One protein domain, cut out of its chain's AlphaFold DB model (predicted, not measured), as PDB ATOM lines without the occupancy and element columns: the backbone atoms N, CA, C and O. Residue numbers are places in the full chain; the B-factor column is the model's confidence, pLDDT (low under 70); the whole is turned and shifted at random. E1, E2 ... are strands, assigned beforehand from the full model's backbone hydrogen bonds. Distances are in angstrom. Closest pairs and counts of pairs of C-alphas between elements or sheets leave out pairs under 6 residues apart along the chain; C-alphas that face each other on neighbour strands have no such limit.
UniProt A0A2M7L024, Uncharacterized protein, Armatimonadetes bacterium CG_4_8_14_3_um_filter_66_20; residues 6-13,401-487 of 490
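Overview. This is residues 6 to 13 and 401 to 487 of the 490 residues of an uncharacterized protein of Armatimonadetes bacterium CG_4_8_14_3_um_filter_66_20 (UniProt A0A2M7L024). A sandwich of two sheets face to face: a twisted seven-stranded sheet covers a smaller four-stranded one, with their strands at 23 degrees to each other. The edge strands join the two layers, E1 of the small sheet running on into E2 of the large one and E8 of the large sheet running on into E9 of the small one. The printed part has 95 residues, no named helix and eleven named strands, E1 to E11 in chain order; its class is all strand. The large sheet has the order E2, E3, E4, E5, E11, E7, E8 and is antiparallel; the small one has the order E1, E6, E10, E9 and is mixed. The whole is compact, with a radius of gyration of the C-alphas of 13.0 A and spans of 39 by 27 by 22 A.

Along the chain. In the large sheet, E7 is the longest strand, residues 439 to 447, 23.5 A from C-alpha 439 at (193.560, 240.061, 342.668) to C-alpha 447. Beside it are E11, residues 480 to 486, 19.5 A, ending at C-alpha 486 (192.216, 243.328, 339.756), and E8, residues 458 to 462. E5 is residues 420 to 425, E4 residues 412 to 417, 17.3 A, E3 residues 401 to 405 and E2 residues 10 to 13. In the small sheet, E1 is residues 6 to 8, beginning at C-alpha 6 (205.065, 243.985, 353.777), E6 residues 431 to 435, E10 residues 471 to 476, 16.2 A, and E9 residues 465 to 468.

Arrangement. In the large sheet E11 is antiparallel to E7, with N 483 and O 443 at 2.8 A, and to E5, with N 423 and O 482 at 2.8 A. E4 and E5 form a hairpin, N 415 and O 422 at 2.8 A, as do E7 and E8, N 446 and O 459 at 2.9 A. E3 and E4 meet only at a point, where C-alphas 401 and 417 face each other at 4.6 A. Edge strand E2 is antiparallel to E3, N 12 and O 403 at 2.8 A. In the small sheet E1 and E6 are parallel, N 7 and O 432 at 2.8 A. E6 and E10 are antiparallel, N 433 and O 474 at 2.8 A. E9 and E10 form a hairpin, N 466 and O 473 at 2.8 A. Between the sheets, the closest C-alphas of E7 and E10 are those of Ile 439 and Gly 472, 5.2 A apart. E1 and E8 are apart.

Size, cuts and confidence. The two C-alphas farthest apart, of Leu 454 and Ala 469, are 41.4 A from each other. Residues 14 to 400 are not printed, and C-alphas 13 and 401 are 8.7 A apart across this cut. Of the links printed whole, E3 to E4 and E7 to E8 are short and the others tight. The mean pLDDT of the printed part is 91.3; residues 407 to 409 are under 70.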
ATOM      1  N   LEU A   6     206.442 243.642 354.135       88.62
ATOM      2  CA  LEU A   6     205.065 243.985 353.777       88.62
ATOM      3  C   LEU A   6     204.978 245.459 353.372       88.62
ATOM      4  O   LEU A   6     205.285 246.347 354.164       88.62
ATOM      5  N   ILE A   7     204.493 245.704 352.161       89.50
ATOM      6  CA  ILE A   7     204.290 247.025 351.573       89.50
ATOM      7  C   ILE A   7     202.793 247.203 351.337       89.50
ATOM      8  O   ILE A   7     202.202 246.583 350.455       89.50
ATOM      9  N   VAL A   8     202.152 248.046 352.142       89.44
ATOM     10  CA  VAL A   8     200.721 248.336 351.992       89.44
ATOM     11  C   VAL A   8     200.551 249.482 351.002       89.44
ATOM     12  O   VAL A   8     200.957 250.607 351.291       89.44
ATOM     13  N   LEU A   9     199.950 249.208 349.844       90.44
ATOM     14  CA  LEU A   9     199.710 250.214 348.813       90.44
ATOM     15  C   LEU A   9     198.355 250.881 349.029       90.44
ATOM     16  O   LEU A   9     197.314 250.223 349.080       90.44
ATOM     17  N   GLN A  10     198.361 252.209 349.115       90.31
ATOM     18  CA  GLN A  10     197.136 253.002 349.094       90.31
ATOM     19  C   GLN A  10     196.976 253.631 347.713       90.31
ATOM     20  O   GLN A  10     197.838 254.386 347.264       90.31
ATOM     21  N   LEU A  11     195.862 253.316 347.055       92.25
ATOM     22  CA  LEU A  11     195.490 253.914 345.778       92.25
ATOM     23  C   LEU A  11     194.594 255.127 346.045       92.25
ATOM     24  O   LEU A  11     193.589 255.015 346.749       92.25
ATOM     25  N   GLY A  12     195.009 256.282 345.537       91.69
ATOM     26  CA  GLY A  12     194.340 257.563 345.715       91.69
ATOM     27  C   GLY A  12     193.409 257.913 344.558       91.69
ATOM     28  O   GLY A  12     192.755 257.048 343.970       91.69
ATOM     29  N   GLN A  13     193.306 259.211 344.275       94.25
ATOM     30  CA  GLN A  13     192.418 259.719 343.231       94.25
ATOM     31  C   GLN A  13     193.014 259.510 341.830       94.25
ATOM     32  O   GLN A  13     194.235 259.393 341.696       94.25
ATOM     33  N   LEU A 401     195.926 256.786 335.183       97.44
ATOM     34  CA  LEU A 401     196.721 256.574 336.383       97.44
ATOM     35  C   LEU A 401     196.004 257.101 337.629       97.44
ATOM     36  O   LEU A 401     195.259 258.081 337.598       97.44
ATOM     37  N   VAL A 402     196.262 256.443 338.754       96.56
ATOM     38  CA  VAL A 402     195.835 256.882 340.084       96.56
ATOM     39  C   VAL A 402     197.054 257.186 340.941       96.56
ATOM     40  O   VAL A 402     198.126 256.611 340.747       96.56
ATOM     41  N   GLU A 403     196.890 258.072 341.917       94.19
ATOM     42  CA  GLU A 403     197.929 258.304 342.917       94.19
ATOM     43  C   GLU A 403     198.270 256.998 343.646       94.19
ATOM     44  O   GLU A 403     197.380 256.271 344.094       94.19
ATOM     45  N   VAL A 404     199.559 256.715 343.821       91.88
ATOM     46  CA  VAL A 404     200.033 255.589 344.630       91.88
ATOM     47  C   VAL A 404     200.791 256.148 345.821       91.88
ATOM     48  O   VAL A 404     201.813 256.811 345.662       91.88
ATOM     49  N   LYS A 405     200.306 255.867 347.031       86.88
ATOM     50  CA  LYS A 405     201.035 256.163 348.267       86.88
ATOM     51  C   LYS A 405     201.661 254.871 348.772       86.88
ATOM     52  O   LYS A 405     200.951 253.928 349.129       86.88
ATOM     53  N   THR A 406     202.988 254.838 348.787       76.38
ATOM     54  CA  THR A 406     203.777 253.738 349.348       76.38
ATOM     55  C   THR A 406     204.431 254.190 350.653       76.38
ATOM     56  O   THR A 406     204.761 255.371 350.797       76.38
ATOM     57  N   PRO A 407     204.684 253.281 351.611       67.12
ATOM     58  CA  PRO A 407     205.742 253.497 352.588       67.12
ATOM     59  C   PRO A 407     207.040 253.811 351.828       67.12
ATOM     60  O   PRO A 407     207.330 253.180 350.811       67.12
ATOM     61  N   THR A 408     207.793 254.816 352.267       56.66
ATOM     62  CA  THR A 408     209.063 255.213 351.646       56.66
ATOM     63  C   THR A 408     210.123 254.138 351.878       56.66
ATOM     64  O   THR A 408     210.872 254.200 352.849       56.66
ATOM     65  N   THR A 409     210.183 253.150 350.991       69.69
ATOM     66  CA  THR A 409     211.332 252.249 350.836       69.69
ATOM     67  C   THR A 409     211.984 252.554 349.485       69.69
ATOM     68  O   THR A 409     211.316 252.379 348.462       69.69
ATOM     69  N   PRO A 410     213.234 253.049 349.444       74.19
ATOM     70  CA  PRO A 410     213.880 253.520 348.212       74.19
ATOM     71  C   PRO A 410     214.095 252.425 347.148       74.19
ATOM     72  O   PRO A 410     214.381 252.725 345.989       74.19
ATOM     73  N   GLU A 411     213.921 251.156 347.505       85.94
ATOM     74  CA  GLU A 411     214.079 249.991 346.634       85.94
ATOM     75  C   GLU A 411     212.763 249.513 346.001       85.94
ATOM     76  O   GLU A 411     212.776 248.603 345.170       85.94
ATOM     77  N   PHE A 412     211.628 250.126 346.354       90.38
ATOM     78  CA  PHE A 412     210.310 249.757 345.841       90.38
ATOM     79  C   PHE A 412     209.595 250.942 345.190       90.38
ATOM     80  O   PHE A 412     209.595 252.059 345.708       90.38
ATOM     81  N   ARG A 413     208.936 250.684 344.059       92.06
ATOM     82  CA  ARG A 413     208.109 251.667 343.350       92.06
ATOM     83  C   ARG A 413     206.935 250.986 342.681       92.06
ATOM     84  O   ARG A 413     207.057 249.847 342.241       92.06
ATOM     85  N   ALA A 414     205.817 251.695 342.577       94.81
ATOM     86  CA  ALA A 414     204.657 251.221 341.843       94.81
ATOM     87  C   ALA A 414     203.961 252.350 341.075       94.81
ATOM     88  O   ALA A 414     203.914 253.489 341.536       94.81
ATOM     89  N   LEU A 415     203.384 251.985 339.932       95.69
ATOM     90  CA  LEU A 415     202.367 252.741 339.208       95.69
ATOM     91  C   LEU A 415     201.068 251.954 339.210       95.69
ATOM     92  O   LEU A 415     201.080 250.722 339.204       95.69
ATOM     93  N   ALA A 416     199.942 252.654 339.189       96.44
ATOM     94  CA  ALA A 416     198.650 251.998 339.217       96.44
ATOM     95  C   ALA A 416     197.610 252.724 338.374       96.44
ATOM     96  O   ALA A 416     197.634 253.945 338.240       96.44
ATOM     97  N   SER A 417     196.653 251.941 337.890       96.31
ATOM     98  CA  SER A 417     195.318 252.382 337.513       96.31
ATOM     99  C   SER A 417     194.293 251.814 338.502       96.31
ATOM    100  O   SER A 417     194.631 251.165 339.496       96.31
ATOM    101  N   ARG A 418     193.001 252.004 338.224       92.62
ATOM    102  CA  ARG A 418     191.917 251.370 339.000       92.62
ATOM    103  C   ARG A 418     191.865 249.844 338.872       92.62
ATOM    104  O   ARG A 418     191.216 249.190 339.696       92.62
ATOM    105  N   ASN A 419     192.497 249.299 337.835       93.88
ATOM    106  CA  ASN A 419     192.392 247.892 337.454       93.88
ATOM    107  C   ASN A 419     193.720 247.148 337.579       93.88
ATOM    108  O   ASN A 419     193.730 245.919 337.645       93.88
ATOM    109  N   ARG A 420     194.847 247.865 337.576       95.62
ATOM    110  CA  ARG A 420     196.178 247.266 337.469       95.62
ATOM    111  C   ARG A 420     197.174 248.008 338.340       95.62
ATOM    112  O   ARG A 420     197.086 249.221 338.491       95.62
ATOM    113  N   VAL A 421     198.140 247.278 338.873       96.62
ATOM    114  CA  VAL A 421     199.306 247.826 339.567       96.62
ATOM    115  C   VAL A 421     200.538 247.201 338.943       96.62
ATOM    116  O   VAL A 421     200.626 245.978 338.880       96.62
ATOM    117  N   VAL A 422     201.485 248.021 338.503       97.12
ATOM    118  CA  VAL A 422     202.816 247.572 338.092       97.12
ATOM    119  C   VAL A 422     203.804 248.035 339.151       97.12
ATOM    120  O   VAL A 422     203.825 249.212 339.497       97.12
ATOM    121  N   ALA A 423     204.613 247.126 339.679       95.69
ATOM    122  CA  ALA A 423     205.561 247.389 340.751       95.69
ATOM    123  C   ALA A 423     206.961 246.878 340.403       95.69
ATOM    124  O   ALA A 423     207.109 245.874 339.710       95.69
ATOM    125  N   VAL A 424     207.986 247.554 340.912       94.88
ATOM    126  CA  VAL A 424     209.387 247.131 340.829       94.88
ATOM    127  C   VAL A 424     209.877 246.809 342.234       94.88
ATOM    128  O   VAL A 424     209.775 247.649 343.130       94.88
ATOM    129  N   ASN A 425     210.427 245.609 342.409       93.75
ATOM    130  CA  ASN A 425     211.152 245.199 343.602       93.75
ATOM    131  C   ASN A 425     212.653 245.138 343.293       93.75
ATOM    132  O   ASN A 425     213.106 244.237 342.587       93.75
ATOM    133  N   ARG A 426     213.426 246.084 343.833       92.12
ATOM    134  CA  ARG A 426     214.886 246.156 343.678       92.12
ATOM    135  C   ARG A 426     215.621 245.699 344.939       92.12
ATOM    136  O   ARG A 426     216.699 246.203 345.230       92.12
ATOM    137  N   THR A 427     215.027 244.801 345.719       90.25
ATOM    138  CA  THR A 427     215.708 244.166 346.850       90.25
ATOM    139  C   THR A 427     216.166 242.755 346.495       90.25
ATOM    140  O   THR A 427     215.702 242.142 345.529       90.25
ATOM    141  N   ASP A 428     217.071 242.228 347.317       89.88
ATOM    142  CA  ASP A 428     217.591 240.859 347.260       89.88
ATOM    143  C   ASP A 428     216.662 239.808 347.888       89.88
ATOM    144  O   ASP A 428     216.984 238.619 347.925       89.88
ATOM    145  N   HIS A 429     215.487 240.226 348.351       90.56
ATOM    146  CA  HIS A 429     214.486 239.374 348.971       90.56
ATOM    147  C   HIS A 429     213.101 239.635 348.373       90.56
ATOM    148  O   HIS A 429     212.851 240.617 347.680       90.56
ATOM    149  N   SER A 430     212.165 238.720 348.612       92.88
ATOM    150  CA  SER A 430     210.789 238.925 348.155       92.88
ATOM    151  C   SER A 430     210.090 240.003 348.987       92.88
ATOM    152  O   SER A 430     210.275 240.074 350.203       92.88
ATOM    153  N   ALA A 431     209.246 240.801 348.339       92.06
ATOM    154  CA  ALA A 431     208.417 241.820 348.975       92.06
ATOM    155  C   ALA A 431     206.941 241.459 348.802       92.06
ATOM    156  O   ALA A 431     206.500 241.122 347.708       92.06
ATOM    157  N   ALA A 432     206.153 241.525 349.870       93.00
ATOM    158  CA  ALA A 432     204.717 241.314 349.775       93.00
ATOM    159  C   ALA A 432     204.009 242.659 349.616       93.00
ATOM    160  O   ALA A 432     204.142 243.512 350.488       93.00
ATOM    161  N   ILE A 433     203.217 242.833 348.559       92.94
ATOM    162  CA  ILE A 433     202.361 244.010 348.395       92.94
ATOM    163  C   ILE A 433     200.928 243.689 348.814       92.94
ATOM    164  O   ILE A 433     200.389 242.647 348.441       92.94
ATOM    165  N   GLU A 434     200.307 244.577 349.586       93.69
ATOM    166  CA  GLU A 434     198.879 244.532 349.904       93.69
ATOM    167  C   GLU A 434     198.134 245.597 349.095       93.69
ATOM    168  O   GLU A 434     198.540 246.759 349.055       93.69
ATOM    169  N   LEU A 435     197.044 245.186 348.451       92.88
ATOM    170  CA  LEU A 435     196.242 245.976 347.526       92.88
ATOM    171  C   LEU A 435     194.815 246.157 348.052       92.88
ATOM    172  O   LEU A 435     194.236 245.223 348.618       92.88
ATOM    173  N   PRO A 436     194.181 247.318 347.798       91.31
ATOM    174  CA  PRO A 436     192.822 247.606 348.257       91.31
ATOM    175  C   PRO A 436     191.735 246.898 347.426       91.31
ATOM    176  O   PRO A 436     190.562 247.263 347.505       91.31
ATOM    177  N   PHE A 437     192.107 245.919 346.599       93.00
ATOM    178  CA  PHE A 437     191.200 245.145 345.764       93.00
ATOM    179  C   PHE A 437     191.617 243.675 345.710       93.00
ATOM    180  O   PHE A 437     192.794 243.352 345.863       93.00
ATOM    181  N   ALA A 438     190.656 242.792 345.438       93.12
ATOM    182  CA  ALA A 438     190.927 241.388 345.149       93.12
ATOM    183  C   ALA A 438     191.689 241.235 343.822       93.12
ATOM    184  O   ALA A 438     191.354 241.887 342.833       93.12
ATOM    185  N   ILE A 439     192.692 240.366 343.806       94.31
ATOM    186  CA  ILE A 439     193.560 240.061 342.668       94.31
ATOM    187  C   ILE A 439     192.948 238.920 341.857       94.31
ATOM    188  O   ILE A 439     192.532 237.910 342.428       94.31
ATOM    189  N   GLY A 440     192.886 239.091 340.537       94.00
ATOM    190  CA  GLY A 440     192.437 238.059 339.598       94.00
ATOM    191  C   GLY A 440     193.596 237.320 338.940       94.00
ATOM    192  O   GLY A 440     193.522 236.113 338.730       94.00
ATOM    193  N   SER A 441     194.682 238.032 338.641       95.50
ATOM    194  CA  SER A 441     195.924 237.449 338.132       95.50
ATOM    195  C   SER A 441     197.122 238.344 338.436       95.50
ATOM    196  O   SER A 441     196.981 239.539 338.708       95.50
ATOM    197  N   SER A 442     198.317 237.771 338.367       94.62
ATOM    198  CA  SER A 442     199.572 238.489 338.562       94.62
ATOM    199  C   SER A 442     200.709 237.789 337.827       94.62
ATOM    200  O   SER A 442     200.736 236.564 337.712       94.62
ATOM    201  N   GLU A 443     201.652 238.578 337.327       95.94
ATOM    202  CA  GLU A 443     202.844 238.102 336.630       95.94
ATOM    203  C   GLU A 443     204.060 238.941 337.033       95.94
ATOM    204  O   GLU A 443     203.921 240.124 337.340       95.94
ATOM    205  N   ALA A 444     205.254 238.354 336.998       92.31
ATOM    206  CA  ALA A 444     206.513 239.056 337.206       92.31
ATOM    207  C   ALA A 444     207.570 238.647 336.185       92.31
ATOM    208  O   ALA A 444     207.758 237.463 335.916       92.31
ATOM    209  N   ALA A 445     208.292 239.636 335.667       92.25
ATOM    210  CA  ALA A 445     209.546 239.461 334.960       92.25
ATOM    211  C   ALA A 445     210.649 239.226 335.998       92.25
ATOM    212  O   ALA A 445     210.950 240.100 336.818       92.25
ATOM    213  N   VAL A 446     211.220 238.027 335.962       93.00
ATOM    214  CA  VAL A 446     212.269 237.552 336.868       93.00
ATOM    215  C   VAL A 446     213.444 237.020 336.066       93.00
ATOM    216  O   VAL A 446     213.290 236.638 334.904       93.00
ATOM    217  N   ALA A 447     214.604 236.938 336.706       91.62
ATOM    218  CA  ALA A 447     215.784 236.335 336.116       91.62
ATOM    219  C   ALA A 447     216.583 235.528 337.142       91.62
ATOM    220  O   ALA A 447     216.430 235.726 338.347       91.62
ATOM    221  N   GLU A 448     217.440 234.628 336.664       85.81
ATOM    222  CA  GLU A 448     218.313 233.802 337.511       85.81
ATOM    223  C   GLU A 448     219.355 234.636 338.272       85.81
ATOM    224  O   GLU A 448     219.785 234.268 339.364       85.81
ATOM    225  N   SER A 449     219.754 235.779 337.707       89.44
ATOM    226  CA  SER A 449     220.639 236.755 338.344       89.44
ATOM    227  C   SER A 449     220.422 238.154 337.768       89.44
ATOM    228  O   SER A 449     219.846 238.314 336.694       89.44
ATOM    229  N   LEU A 450     220.971 239.182 338.421       86.69
ATOM    230  CA  LEU A 450     220.997 240.544 337.869       86.69
ATOM    231  C   LEU A 450     221.767 240.641 336.542       86.69
ATOM    232  O   LEU A 450     221.473 241.502 335.715       86.69
ATOM    233  N   SER A 451     222.733 239.748 336.321       87.06
ATOM    234  CA  SER A 451     223.552 239.713 335.105       87.06
ATOM    235  C   SER A 451     222.933 238.919 333.949       87.06
ATOM    236  O   SER A 451     223.507 238.888 332.861       87.06
ATOM    237  N   ALA A 452     221.772 238.298 334.178       89.75
ATOM    238  CA  ALA A 452     221.026 237.552 333.173       89.75
ATOM    239  C   ALA A 452     220.755 238.412 331.938       89.75
ATOM    240  O   ALA A 452     220.296 239.552 332.051       89.75
ATOM    241  N   CYS A 453     221.046 237.863 330.761       87.88
ATOM    242  CA  CYS A 453     220.905 238.575 329.490       87.88
ATOM    243  C   CYS A 453     220.560 237.659 328.308       87.88
ATOM    244  O   CYS A 453     220.091 238.170 327.282       87.88
ATOM    245  N   LEU A 454     220.744 236.337 328.441       91.00
ATOM    246  CA  LEU A 454     220.314 235.360 327.447       91.00
ATOM    247  C   LEU A 454     218.830 235.018 327.652       91.00
ATOM    248  O   LEU A 454     218.367 235.002 328.790       91.00
ATOM    249  N   PRO A 455     218.078 234.689 326.587       87.50
ATOM    250  CA  PRO A 455     216.640 234.389 326.677       87.50
ATOM    251  C   PRO A 455     216.256 233.257 327.633       87.50
ATOM    252  O   PRO A 455     215.110 233.195 328.062       87.50
ATOM    253  N   GLY A 456     217.186 232.348 327.940       89.44
ATOM    254  CA  GLY A 456     216.967 231.277 328.915       89.44
ATOM    255  C   GLY A 456     217.056 231.737 330.373       89.44
ATOM    256  O   GLY A 456     216.484 231.086 331.241       89.44
ATOM    257  N   ASP A 457     217.715 232.867 330.633       91.00
ATOM    258  CA  ASP A 457     218.076 233.318 331.982       91.00
ATOM    259  C   ASP A 457     216.986 234.187 332.627       91.00
ATOM    260  O   ASP A 457     217.074 234.534 333.808       91.00
ATOM    261  N   PHE A 458     215.982 234.607 331.854       93.31
ATOM    262  CA  PHE A 458     214.890 235.465 332.305       93.31
ATOM    263  C   PHE A 458     213.554 235.002 331.736       93.31
ATOM    264  O   PHE A 458     213.472 234.398 330.670       93.31
ATOM    265  N   ARG A 459     212.476 235.266 332.472       93.25
ATOM    266  CA  ARG A 459     211.125 234.833 332.101       93.25
ATOM    267  C   ARG A 459     210.061 235.661 332.803       93.25
ATOM    268  O   ARG A 459     210.301 236.231 333.865       93.25
ATOM    269  N   VAL A 460     208.863 235.666 332.229       93.25
ATOM    270  CA  VAL A 460     207.655 236.143 332.909       93.25
ATOM    271  C   VAL A 460     206.976 234.945 333.567       93.25
ATOM    272  O   VAL A 460     206.689 233.957 332.894       93.25
ATOM    273  N   VAL A 461     206.751 235.009 334.878       93.50
ATOM    274  CA  VAL A 461     206.147 233.927 335.672       93.50
ATOM    275  C   VAL A 461     204.926 234.419 336.441       93.50
ATOM    276  O   VAL A 461     204.895 235.591 336.821       93.50
ATOM    277  N   PRO A 462     203.939 233.555 336.727       94.69
ATOM    278  CA  PRO A 462     202.882 233.883 337.674       94.69
ATOM    279  C   PRO A 462     203.456 234.227 339.050       94.69
ATOM    280  O   PRO A 462     204.425 233.612 339.499       94.69
ATOM    281  N   VAL A 463     202.841 235.191 339.731       92.56
ATOM    282  CA  VAL A 463     203.209 235.579 341.099       92.56
ATOM    283  C   VAL A 463     202.219 234.975 342.086       92.56
ATOM    284  O   VAL A 463     201.017 235.013 341.851       92.56
ATOM    285  N   GLU A 464     202.698 234.454 343.216       92.31
ATOM    286  CA  GLU A 464     201.810 233.986 344.281       92.31
ATOM    287  C   GLU A 464     200.961 235.145 344.818       92.31
ATOM    288  O   GLU A 464     201.483 236.211 345.167       92.31
ATOM    289  N   PHE A 465     199.646 234.937 344.891       94.56
ATOM    290  CA  PHE A 465     198.726 235.899 345.474       94.56
ATOM    291  C   PHE A 465     197.612 235.227 346.277       94.56
ATOM    292  O   PHE A 465     197.272 234.065 346.065       94.56
ATOM    293  N   GLY A 466     197.020 235.988 347.193       93.50
ATOM    294  CA  GLY A 466     195.858 235.589 347.976       93.50
ATOM    295  C   GLY A 466     194.876 236.743 348.136       93.50
ATOM    296  O   GLY A 466     195.261 237.910 348.086       93.50
ATOM    297  N   ASN A 467     193.603 236.416 348.347       93.44
ATOM    298  CA  ASN A 467     192.534 237.386 348.573       93.44
ATOM    299  C   ASN A 467     191.915 237.180 349.958       93.44
ATOM    300  O   ASN A 467     191.653 236.049 350.361       93.44
ATOM    301  N   GLY A 468     191.643 238.268 350.675       88.06
ATOM    302  CA  GLY A 468     191.009 238.240 351.990       88.06
ATOM    303  C   GLY A 468     190.331 239.568 352.313       88.06
ATOM    304  O   GLY A 468     190.884 240.627 352.040       88.06
ATOM    305  N   ALA A 469     189.114 239.527 352.866       84.50
ATOM    306  CA  ALA A 469     188.345 240.716 353.265       84.50
ATOM    307  C   ALA A 469     188.269 241.832 352.189       84.50
ATOM    308  O   ALA A 469     188.334 243.019 352.500       84.50
ATOM    309  N   GLY A 470     188.162 241.456 350.906       81.25
ATOM    310  CA  GLY A 470     188.113 242.398 349.776       81.25
ATOM    311  C   GLY A 470     189.460 243.015 349.374       81.25
ATOM    312  O   GLY A 470     189.501 243.820 348.446       81.25
ATOM    313  N   ARG A 471     190.550 242.618 350.034       89.81
ATOM    314  CA  ARG A 471     191.933 242.991 349.730       89.81
ATOM    315  C   ARG A 471     192.671 241.832 349.081       89.81
ATOM    316  O   ARG A 471     192.326 240.666 349.282       89.81
ATOM    317  N   GLY A 472     193.695 242.168 348.319       93.56
ATOM    318  CA  GLY A 472     194.581 241.219 347.668       93.56
ATOM    319  C   GLY A 472     195.995 241.378 348.193       93.56
ATOM    320  O   GLY A 472     196.417 242.479 348.534       93.56
ATOM    321  N   ARG A 473     196.740 240.281 348.253       95.38
ATOM    322  CA  ARG A 473     198.157 240.273 348.608       95.38
ATOM    323  C   ARG A 473     198.929 239.511 347.547       95.38
ATOM    324  O   ARG A 473     198.535 238.394 347.241       95.38
ATOM    325  N   ALA A 474     200.011 240.077 347.024       95.19
ATOM    326  CA  ALA A 474     200.910 239.415 346.074       95.19
ATOM    327  C   ALA A 474     202.349 239.406 346.604       95.19
ATOM    328  O   ALA A 474     202.774 240.374 347.234       95.19
ATOM    329  N   VAL A 475     203.098 238.330 346.353       95.25
ATOM    330  CA  VAL A 475     204.500 238.184 346.781       95.25
ATOM    331  C   VAL A 475     205.431 238.406 345.595       95.25
ATOM    332  O   VAL A 475     205.668 237.511 344.791       95.25
ATOM    333  N   LEU A 476     205.971 239.612 345.484       94.56
ATOM    334  CA  LEU A 476     206.891 239.985 344.420       94.56
ATOM    335  C   LEU A 476     208.266 239.345 344.654       94.56
ATOM    336  O   LEU A 476     208.853 239.563 345.719       94.56
ATOM    337  N   PRO A 477     208.815 238.607 343.676       94.50
ATOM    338  CA  PRO A 477     210.164 238.061 343.767       94.50
ATOM    339  C   PRO A 477     211.222 239.157 343.955       94.50
ATOM    340  O   PRO A 477     210.993 240.321 343.616       94.50
ATOM    341  N   ALA A 478     212.393 238.784 344.472       92.56
ATOM    342  CA  ALA A 478     213.567 239.659 344.474       92.56
ATOM    343  C   ALA A 478     213.902 240.113 343.043       92.56
ATOM    344  O   ALA A 478     213.679 239.355 342.095       92.56
ATOM    345  N   TRP A 479     214.449 241.322 342.893       93.81
ATOM    346  CA  TRP A 479     214.949 241.836 341.608       93.81
ATOM    347  C   TRP A 479     213.959 241.703 340.438       93.81
ATOM    348  O   TRP A 479     214.324 241.251 339.350       93.81
ATOM    349  N   SER A 480     212.698 242.078 340.654       96.00
ATOM    350  CA  SER A 480     211.613 241.833 339.700       96.00
ATOM    351  C   SER A 480     210.834 243.087 339.316       96.00
ATOM    352  O   SER A 480     210.763 244.068 340.058       96.00
ATOM    353  N   VAL A 481     210.213 243.027 338.140       97.12
ATOM    354  CA  VAL A 481     209.117 243.917 337.738       97.12
ATOM    355  C   VAL A 481     207.868 243.057 337.677       97.12
ATOM    356  O   VAL A 481     207.909 241.982 337.089       97.12
ATOM    357  N   ALA A 482     206.769 243.493 338.274       97.31
ATOM    358  CA  ALA A 482     205.550 242.707 338.365       97.31
ATOM    359  C   ALA A 482     204.320 243.526 338.020       97.31
ATOM    360  O   ALA A 482     204.251 244.707 338.339       97.31
ATOM    361  N   VAL A 483     203.328 242.877 337.422       97.56
ATOM    362  CA  VAL A 483     201.986 243.415 337.229       97.56
ATOM    363  C   VAL A 483     200.990 242.579 338.017       97.56
ATOM    364  O   VAL A 483     201.032 241.348 338.019       97.56
ATOM    365  N   VAL A 484     200.073 243.256 338.692       96.88
ATOM    366  CA  VAL A 484     198.971 242.655 339.433       96.88
ATOM    367  C   VAL A 484     197.670 243.241 338.917       96.88
ATOM    368  O   VAL A 484     197.503 244.460 338.852       96.88
ATOM    369  N   ARG A 485     196.745 242.362 338.536       96.75
ATOM    370  CA  ARG A 485     195.473 242.717 337.909       96.75
ATOM    371  C   ARG A 485     194.341 242.463 338.885       96.75
ATOM    372  O   ARG A 485     194.277 241.423 339.548       96.75
ATOM    373  N   ARG A 486     193.440 243.431 338.975       94.31
ATOM    374  CA  ARG A 486     192.216 243.328 339.756       94.31
ATOM    375  C   ARG A 486     191.361 242.172 339.234       94.31
ATOM    376  O   ARG A 486     191.305 241.924 338.036       94.31
ATOM    377  N   LEU A 487     190.707 241.464 340.147       91.31
ATOM    378  CA  LEU A 487     189.662 240.509 339.812       91.31
ATOM    379  C   LEU A 487     188.451 241.291 339.306       91.31
ATOM    380  O   LEU A 487     187.875 242.089 340.058       91.31
TER     381      LEU A 487